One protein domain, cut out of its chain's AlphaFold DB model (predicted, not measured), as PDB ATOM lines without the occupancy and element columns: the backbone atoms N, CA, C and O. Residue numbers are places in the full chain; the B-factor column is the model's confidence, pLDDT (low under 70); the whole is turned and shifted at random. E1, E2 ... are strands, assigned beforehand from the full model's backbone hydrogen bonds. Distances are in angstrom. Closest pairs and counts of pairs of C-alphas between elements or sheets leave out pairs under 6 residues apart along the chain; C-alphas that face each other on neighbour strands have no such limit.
ATOM      1  N   GLY A  65     123.725  52.305 129.332       65.94
ATOM      2  CA  GLY A  65     123.997  51.172 130.204       65.94
ATOM      3  C   GLY A  65     125.157  51.524 131.130       65.94
ATOM      4  O   GLY A  65     126.225  51.924 130.651       65.94
ATOM      5  N   SER A  66     124.966  51.382 132.444       78.00
ATOM      6  CA  SER A  66     126.114  51.351 133.348       78.00
ATOM      7  C   SER A  66     126.972  50.142 133.000       78.00
ATOM      8  O   SER A  66     126.469  49.028 132.854       78.00
ATOM      9  N   VAL A  67     128.269  50.378 132.841       77.81
ATOM     10  CA  VAL A  67     129.255  49.330 132.541       77.81
ATOM     11  C   VAL A  67     129.932  48.848 133.823       77.81
ATOM     12  O   VAL A  67     130.591  47.812 133.830       77.81
ATOM     13  N   GLY A  68     129.745  49.592 134.913       84.50
ATOM     14  CA  GLY A  68     130.316  49.325 136.219       84.50
ATOM     15  C   GLY A  68     131.219  50.452 136.701       84.50
ATOM     16  O   GLY A  68     131.252  51.559 136.151       84.50
ATOM     17  N   LYS A  69     131.970  50.121 137.747       88.38
ATOM     18  CA  LYS A  69     132.976  50.977 138.356       88.38
ATOM     19  C   LYS A  69     134.338  50.302 138.340       88.38
ATOM     20  O   LYS A  69     134.429  49.079 138.451       88.38
ATOM     21  N   TYR A  70     135.382  51.105 138.224       90.19
ATOM     22  CA  TYR A  70     136.754  50.638 138.084       90.19
ATOM     23  C   TYR A  70     137.653  51.360 139.073       90.19
ATOM     24  O   TYR A  70     137.545  52.570 139.251       90.19
ATOM     25  N   GLN A  71     138.566  50.622 139.698       90.69
ATOM     26  CA  GLN A  71     139.626  51.229 140.484       90.69
ATOM     27  C   GLN A  71     140.679  51.811 139.537       90.69
ATOM     28  O   GLN A  71     141.207  51.113 138.670       90.69
ATOM     29  N   VAL A  72     140.999  53.086 139.723       90.62
ATOM     30  CA  VAL A  72     142.036  53.810 138.989       90.62
ATOM     31  C   VAL A  72     143.096  54.329 139.957       90.62
ATOM     32  O   VAL A  72     142.894  54.390 141.173       90.62
ATOM     33  N   SER A  73     144.257  54.685 139.409       88.12
ATOM     34  CA  SER A  73     145.357  55.234 140.200       88.12
ATOM     35  C   SER A  73     144.944  56.511 140.936       88.12
ATOM     36  O   SER A  73     144.159  57.314 140.427       88.12
ATOM     37  N   SER A  74     145.506  56.744 142.121       83.81
ATOM     38  CA  SER A  74     145.263  57.970 142.891       83.81
ATOM     39  C   SER A  74     145.741  59.237 142.181       83.81
ATOM     40  O   SER A  74     145.180  60.310 142.406       83.81
ATOM     41  N   ILE A  75     146.704  59.135 141.259       86.12
ATOM     42  CA  ILE A  75     147.154  60.280 140.451       86.12
ATOM     43  C   ILE A  75     146.162  60.664 139.343       86.12
ATOM     44  O   ILE A  75     146.302  61.736 138.757       86.12
ATOM     45  N   THR A  76     145.164  59.821 139.040       86.94
ATOM     46  CA  THR A  76     144.175  60.112 137.994       86.94
ATOM     47  C   THR A  76     143.402  61.391 138.347       86.94
ATOM     48  O   THR A  76     142.864  61.486 139.458       86.94
ATOM     49  N   PRO A  77     143.344  62.398 137.454       85.12
ATOM     50  CA  PRO A  77     142.656  63.648 137.749       85.12
ATOM     51  C   PRO A  77     141.150  63.458 137.958       85.12
ATOM     52  O   PRO A  77     140.525  62.560 137.403       85.12
ATOM     53  N   CYS A  78     140.558  64.356 138.738       85.56
ATOM     54  CA  CYS A  78     139.139  64.343 139.080       85.56
ATOM     55  C   CYS A  78     138.344  65.067 137.998       85.56
ATOM     56  O   CYS A  78     138.285  66.298 137.998       85.56
ATOM     57  N   TYR A  79     137.766  64.341 137.049       85.19
ATOM     58  CA  TYR A  79     136.943  64.959 136.013       85.19
ATOM     59  C   TYR A  79     135.962  63.971 135.390       85.19
ATOM     60  O   TYR A  79     136.047  62.755 135.567       85.19
ATOM     61  N   THR A  80     135.004  64.538 134.656       88.38
ATOM     62  CA  THR A  80     134.142  63.780 133.749       88.38
ATOM     63  C   THR A  80     134.754  63.807 132.355       88.38
ATOM     64  O   THR A  80     135.008  64.890 131.823       88.38
ATOM     65  N   ALA A  81     134.981  62.639 131.763       90.44
ATOM     66  CA  ALA A  81     135.496  62.492 130.406       90.44
ATOM     67  C   ALA A  81     134.444  61.863 129.490       90.44
ATOM     68  O   ALA A  81     133.626  61.059 129.932       90.44
ATOM     69  N   PHE A  82     134.507  62.183 128.197       89.94
ATOM     70  CA  PHE A  82     133.626  61.625 127.172       89.94
ATOM     71  C   PHE A  82     134.461  61.126 125.993       89.94
ATOM     72  O   PHE A  82     135.253  61.890 125.438       89.94
ATOM     73  N   ILE A  83     134.308  59.851 125.620       89.06
ATOM     74  CA  ILE A  83     135.076  59.210 124.546       89.06
ATOM     75  C   ILE A  83     134.129  58.505 123.558       89.06
ATOM     76  O   ILE A  83     133.483  57.528 123.943       89.06
ATOM     77  N   PRO A  84     134.065  58.944 122.287       87.69
ATOM     78  CA  PRO A  84     134.614  60.204 121.776       87.69
ATOM     79  C   PRO A  84     133.966  61.417 122.463       87.69
ATOM     80  O   PRO A  84     132.908  61.301 123.082       87.69
ATOM     81  N   ALA A  85     134.589  62.591 122.355       78.12
ATOM     82  CA  ALA A  85     134.007  63.812 122.898       78.12
ATOM     83  C   ALA A  85     132.704  64.144 122.148       78.12
ATOM     84  O   ALA A  85     132.747  64.483 120.968       78.12
ATOM     85  N   ALA A  86     131.561  64.013 122.835       64.62
ATOM     86  CA  ALA A  86     130.229  64.439 122.391       64.62
ATOM     87  C   ALA A  86     129.891  64.092 120.918       64.62
ATOM     88  O   ALA A  86     129.756  64.990 120.079       64.62
ATOM     89  N   PRO A  87     129.746  62.801 120.564       62.97
ATOM     90  CA  PRO A  87     129.394  62.412 119.206       62.97
ATOM     91  C   PRO A  87     128.019  62.983 118.818       62.97
ATOM     92  O   PRO A  87     127.115  63.088 119.644       62.97
ATOM     93  N   ARG A  88     127.846  63.365 117.550       71.56
ATOM     94  CA  ARG A  88     126.570  63.853 116.994       71.56
ATOM     95  C   ARG A  88     125.702  62.669 116.550       71.56
ATOM     96  O   ARG A  88     125.641  62.394 115.356       71.56
ATOM     97  N   GLY A  89     125.084  61.935 117.476       79.75
ATOM     98  CA  GLY A  89     124.272  60.754 117.126       79.75
ATOM     99  C   GLY A  89     124.945  59.404 117.377       79.75
ATOM    100  O   GLY A  89     124.282  58.372 117.310       79.75
ATOM    101  N   GLY A  90     126.252  59.390 117.641       86.00
ATOM    102  CA  GLY A  90     127.051  58.166 117.762       86.00
ATOM    103  C   GLY A  90     127.149  57.616 119.184       86.00
ATOM    104  O   GLY A  90     126.678  58.223 120.142       86.00
ATOM    105  N   SER A  91     127.804  56.466 119.328       89.69
ATOM    106  CA  SER A  91     128.095  55.884 120.638       89.69
ATOM    107  C   SER A  91     129.115  56.719 121.411       89.69
ATOM    108  O   SER A  91     130.104  57.166 120.828       89.69
ATOM    109  N   MET A  92     128.929  56.854 122.722       90.62
ATOM    110  CA  MET A  92     129.823  57.586 123.622       90.62
ATOM    111  C   MET A  92     130.032  56.805 124.913       90.62
ATOM    112  O   MET A  92     129.087  56.256 125.467       90.62
ATOM    113  N   THR A  93     131.249  56.805 125.442       91.44
ATOM    114  CA  THR A  93     131.507  56.397 126.823       91.44
ATOM    115  C   THR A  93     131.736  57.630 127.682       91.44
ATOM    116  O   THR A  93     132.586  58.456 127.358       91.44
ATOM    117  N   GLN A  94     130.989  57.747 128.773       92.06
ATOM    118  CA  GLN A  94     131.237  58.713 129.833       92.06
ATOM    119  C   GLN A  94     132.005  58.037 130.962       92.06
ATOM    120  O   GLN A  94     131.619  56.961 131.419       92.06
ATOM    121  N   TYR A  95     133.041  58.716 131.433       92.62
ATOM    122  CA  TYR A  95     133.824  58.339 132.597       92.62
ATOM    123  C   TYR A  95     133.678  59.420 133.657       92.62
ATOM    124  O   TYR A  95     133.741  60.608 133.337       92.62
ATOM    125  N   TYR A  96     133.476  59.025 134.905       93.12
ATOM    126  CA  TYR A  96     133.412  59.933 136.041       93.12
ATOM    127  C   TYR A  96     134.359  59.443 137.131       93.12
ATOM    128  O   TYR A  96     134.055  58.461 137.806       93.12
ATOM    129  N   THR A  97     135.499  60.118 137.291       92.75
ATOM    130  CA  THR A  97     136.469  59.807 138.351       92.75
ATOM    131  C   THR A  97     136.109  60.561 139.628       92.75
ATOM    132  O   THR A  97     136.126  61.797 139.654       92.75
ATOM    133  N   TYR A  98     135.813  59.817 140.694       91.06
ATOM    134  CA  TYR A  98     135.487  60.377 142.000       91.06
ATOM    135  C   TYR A  98     136.739  60.644 142.841       91.06
ATOM    136  O   TYR A  98     137.678  59.850 142.869       91.06
ATOM    137  N   CYS A  99     136.730  61.767 143.560       84.69
ATOM    138  CA  CYS A  99     137.855  62.226 144.377       84.69
ATOM    139  C   CYS A  99     137.452  62.787 145.739       84.69
ATOM    140  O   CYS A  99     138.243  63.477 146.377       84.69
ATOM    141  N   GLY A 100     136.206  62.583 146.158       82.88
ATOM    142  CA  GLY A 100     135.822  62.982 147.504       82.88
ATOM    143  C   GLY A 100     136.399  62.031 148.553       82.88
ATOM    144  O   GLY A 100     136.868  60.939 148.248       82.88
ATOM    145  N   ASN A 101     136.317  62.454 149.811       74.06
ATOM    146  CA  ASN A 101     136.818  61.697 150.962       74.06
ATOM    147  C   ASN A 101     135.743  60.785 151.592       74.06
ATOM    148  O   ASN A 101     135.938  60.268 152.688       74.06
ATOM    149  N   ALA A 102     134.584  60.646 150.946       79.62
ATOM    150  CA  ALA A 102     133.438  59.872 151.421       79.62
ATOM    151  C   ALA A 102     132.973  58.900 150.325       79.62
ATOM    152  O   ALA A 102     133.656  58.722 149.325       79.62
ATOM    153  N   PHE A 103     131.828  58.245 150.500       85.31
ATOM    154  CA  PHE A 103     131.182  57.554 149.384       85.31
ATOM    155  C   PHE A 103     130.314  58.541 148.587       85.31
ATOM    156  O   PHE A 103     129.753  59.482 149.152       85.31
ATOM    157  N   GLU A 104     130.161  58.310 147.287       88.12
ATOM    158  CA  GLU A 104     129.189  59.010 146.442       88.12
ATOM    159  C   GLU A 104     128.406  57.993 145.615       88.12
ATOM    160  O   GLU A 104     128.931  56.952 145.234       88.12
ATOM    161  N   VAL A 105     127.133  58.273 145.345       90.31
ATOM    162  CA  VAL A 105     126.325  57.460 144.435       90.31
ATOM    163  C   VAL A 105     125.948  58.326 143.255       90.31
ATOM    164  O   VAL A 105     125.347  59.384 143.436       90.31
ATOM    165  N   VAL A 106     126.318  57.903 142.051       91.06
ATOM    166  CA  VAL A 106     126.165  58.724 140.846       91.06
ATOM    167  C   VAL A 106     125.521  57.969 139.700       91.06
ATOM    168  O   VAL A 106     125.725  56.771 139.556       91.06
ATOM    169  N   GLN A 124     125.921  54.169 140.450       88.75
ATOM    170  CA  GLN A 124     127.202  53.564 140.807       88.75
ATOM    171  C   GLN A 124     127.672  54.121 142.146       88.75
ATOM    172  O   GLN A 124     127.766  55.335 142.310       88.75
ATOM    173  N   HIS A 125     127.982  53.226 143.083       89.94
ATOM    174  CA  HIS A 125     128.585  53.575 144.367       89.94
ATOM    175  C   HIS A 125     130.091  53.726 144.193       89.94
ATOM    176  O   HIS A 125     130.778  52.731 143.958       89.94
ATOM    177  N   LEU A 126     130.584  54.947 144.331       90.19
ATOM    178  CA  LEU A 126     131.987  55.299 144.217       90.19
ATOM    179  C   LEU A 126     132.593  55.599 145.582       90.19
ATOM    180  O   LEU A 126     131.963  56.200 146.454       90.19
ATOM    181  N   PHE A 127     133.841  55.189 145.734       87.00
ATOM    182  CA  PHE A 127     134.675  55.406 146.900       87.00
ATOM    183  C   PHE A 127     136.086  55.814 146.462       87.00
ATOM    184  O   PHE A 127     136.554  55.442 145.387       87.00
ATOM    185  N   SER A 128     136.792  56.573 147.297       80.25
ATOM    186  CA  SER A 128     138.217  56.846 147.101       80.25
ATOM    187  C   SER A 128     138.994  56.425 148.339       80.25
ATOM    188  O   SER A 128     138.673  56.828 149.455       80.25
ATOM    189  N   GLY A 129     140.066  55.659 148.130       80.25
ATOM    190  CA  GLY A 129     141.073  55.372 149.151       80.25
ATOM    191  C   GLY A 129     142.072  56.518 149.340       80.25
ATOM    192  O   GLY A 129     143.235  56.254 149.655       80.25
ATOM    193  N   GLY A 130     141.663  57.762 149.062       78.19
ATOM    194  CA  GLY A 130     142.517  58.948 149.065       78.19
ATOM    195  C   GLY A 130     143.701  58.799 148.110       78.19
ATOM    196  O   GLY A 130     143.533  58.580 146.909       78.19
ATOM    197  N   ASP A 131     144.910  58.854 148.666       81.62
ATOM    198  CA  ASP A 131     146.163  58.775 147.907       81.62
ATOM    199  C   ASP A 131     146.512  57.353 147.434       81.62
ATOM    200  O   ASP A 131     147.483  57.171 146.697       81.62
ATOM    201  N   SER A 132     145.727  56.339 147.814       84.12
ATOM    202  CA  SER A 132     145.965  54.950 147.394       84.12
ATOM    203  C   SER A 132     145.282  54.618 146.067       84.12
ATOM    204  O   SER A 132     145.882  53.997 145.192       84.12
ATOM    205  N   PHE A 133     144.019  55.021 145.910       87.50
ATOM    206  CA  PHE A 133     143.238  54.768 144.702       87.50
ATOM    207  C   PHE A 133     141.998  55.660 144.624       87.50
ATOM    208  O   PHE A 133     141.516  56.207 145.622       87.50
ATOM    209  N   LYS A 134     141.431  55.734 143.424       90.75
ATOM    210  CA  LYS A 134     140.131  56.350 143.145       90.75
ATOM    211  C   LYS A 134     139.229  55.334 142.458       90.75
ATOM    212  O   LYS A 134     139.727  54.390 141.849       90.75
ATOM    213  N   GLU A 135     137.919  55.520 142.544       93.06
ATOM    214  CA  GLU A 135     136.974  54.782 141.708       93.06
ATOM    215  C   GLU A 135     136.434  55.678 140.589       93.06
ATOM    216  O   GLU A 135     136.151  56.866 140.775       93.06
ATOM    217  N   GLU A 136     136.287  55.081 139.415       93.25
ATOM    218  CA  GLU A 136     135.721  55.688 138.222       93.25
ATOM    219  C   GLU A 136     134.441  54.951 137.826       93.25
ATOM    220  O   GLU A 136     134.456  53.733 137.648       93.25
ATOM    221  N   ALA A 137     133.331  55.675 137.666       93.06
ATOM    222  CA  ALA A 137     132.112  55.135 137.067       93.06
ATOM    223  C   ALA A 137     132.164  55.257 135.545       93.06
ATOM    224  O   ALA A 137     132.571  56.295 135.012       93.06
ATOM    225  N   ARG A 138     131.673  54.227 134.850       92.75
ATOM    226  CA  ARG A 138     131.585  54.202 133.390       92.75
ATOM    227  C   ARG A 138     130.150  54.000 132.911       92.75
ATOM    228  O   ARG A 138     129.486  53.032 133.288       92.75
ATOM    229  N   PHE A 139     129.726  54.848 131.978       91.56
ATOM    230  CA  PHE A 139     128.415  54.781 131.329       91.56
ATOM    231  C   PHE A 139     128.565  54.720 129.809       91.56
ATOM    232  O   PHE A 139     129.243  55.563 129.220       91.56
ATOM    233  N   ASN A 140     127.919  53.748 129.162       89.50
ATOM    234  CA  ASN A 140     127.942  53.590 127.707       89.50
ATOM    235  C   ASN A 140     126.629  54.060 127.078       89.50
ATOM    236  O   ASN A 140     125.582  53.428 127.231       89.50
ATOM    237  N   TYR A 141     126.706  55.137 126.308       87.81
ATOM    238  CA  TYR A 141     125.645  55.613 125.434       87.81
ATOM    239  C   TYR A 141     125.755  54.895 124.092       87.81
ATOM    240  O   TYR A 141     126.769  55.011 123.404       87.81
ATOM    241  N   TRP A 142     124.703  54.178 123.699       84.50
ATOM    242  CA  TRP A 142     124.633  53.526 122.387       84.50
ATOM    243  C   TRP A 142     124.426  54.533 121.251       84.50
ATOM    244  O   TRP A 142     124.953  54.350 120.157       84.50
ATOM    245  N   SER A 143     123.705  55.618 121.533       86.25
ATOM    246  CA  SER A 143     123.527  56.768 120.653       86.25
ATOM    247  C   SER A 143     123.332  58.023 121.501       86.25
ATOM    248  O   SER A 143     122.650  57.987 122.527       86.25
ATOM    249  N   THR A 144     123.956  59.123 121.094       88.00
ATOM    250  CA  THR A 144     123.828  60.433 121.733       88.00
ATOM    251  C   THR A 144     122.868  61.339 120.966       88.00
ATOM    252  O   THR A 144     122.889  61.429 119.747       88.00
ATOM    253  N   ILE A 145     122.064  62.111 121.683       88.06
ATOM    254  CA  ILE A 145     121.318  63.249 121.148       88.06
ATOM    255  C   ILE A 145     122.299  64.410 120.871       88.06
ATOM    256  O   ILE A 145     123.009  64.818 121.796       88.06
ATOM    257  N   PRO A 146     122.353  64.967 119.642       85.00
ATOM    258  CA  PRO A 146     123.305  66.024 119.277       85.00
ATOM    259  C   PRO A 146     123.150  67.342 120.047       85.00
ATOM    260  O   PRO A 146     124.121  68.075 120.207       85.00
ATOM    261  N   THR A 147     121.935  67.661 120.493       86.25
ATOM    262  CA  THR A 147     121.606  68.887 121.241       86.25
ATOM    263  C   THR A 147     121.781  68.735 122.748       86.25
ATOM    264  O   THR A 147     121.739  69.729 123.476       86.25
ATOM    265  N   ALA A 148     122.000  67.508 123.224       89.88
ATOM    266  CA  ALA A 148     122.067  67.223 124.641       89.88
ATOM    267  C   ALA A 148     123.417  67.616 125.250       89.88
ATOM    268  O   ALA A 148     124.483  67.445 124.652       89.88
TER     269      ALA A 148
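Overview. This is residues 65 to 106 and 124 to 148 of the 160 residues of an uncharacterized protein of Micromonospora noduli (UniProt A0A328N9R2). A single strongly twisted sheet of four antiparallel strands, E1, E6, E3 and E2, forms an elongated slab, and the small two-stranded ribbon E4 and E5 lies over one face of it, on the side of E1 and E6. No named element covers the other face; loops make the two ends of the long axis, with residues 84 to 91 and the tail 142 to 148 at one end and residues 129 to 132 at the other. The printed part has 67 residues with six named strands, E1 to E6 in order along the chain, and no named helix. The class is all strand; the large sheet has the order E1 - E6 - E3 - E2, all antiparallel, and the small one is the antiparallel pair E4 - E5. The whole is only just compact, close to loose, with a radius of gyration of the C-alphas of 12.9 A and spans of 37 by 19 by 16 A.

Along the chain. E1, residues 65 to 73, begins at C-alpha 65 (123.997, 51.172, 130.204) and is 23.9 A long. E2 is residues 80 to 83, 10.3 A, and E3 is residues 92 to 97, 16.3 A. E4, residues 104 to 106, measures 6.4 A and begins at C-alpha 104 (129.189, 59.010, 146.442). E5, residues 124 to 126, measures 6.1 A. E6, residues 133 to 141, is 26.1 A long and ends at C-alpha 141 (125.645, 55.613, 125.434).

Arrangement. In the large sheet E1 and E2 are edge strands, and E6 and E3 are inner strands. E1 and E6 are antiparallel at 155 degrees, with N 70 and O 136 2.8 A apart, within hydrogen-bond range. E6 and E3 are antiparallel at 159 degrees, with N 94 and O 139 at 2.8 A. E2 and E3 form a hairpin at 153 degrees, with N 83 and O 93 at 2.8 A. The sheet is only just strongly twisted, its C-alphas lying up to 4.2 A off its best plane; its strands' lines turn by 65 degrees from edge to edge. E4 and E5 are antiparallel at 151 degrees, with N 106 and O 124 at 3.0 A. The closest C-alphas of E5 and E6 are those of Leu 126 and Glu 135, 5.6 A. Those of E1 and E5 are Lys 69 and Gln 124, 6.8 A. E4 is apart from E1 and from E2.

Size, cuts and confidence. The two C-alphas farthest apart are those of Ser 132 and Thr 147, 38.4 A. Residues 107 to 123 are cut out between E4 and E5, and C-alphas 106 and 124 are 5.3 A apart across the cut. The links that are printed whole are short, and none is long. The mean pLDDT of the printed part is 85.9; residue 65 and residues 86 to 87 are under 70.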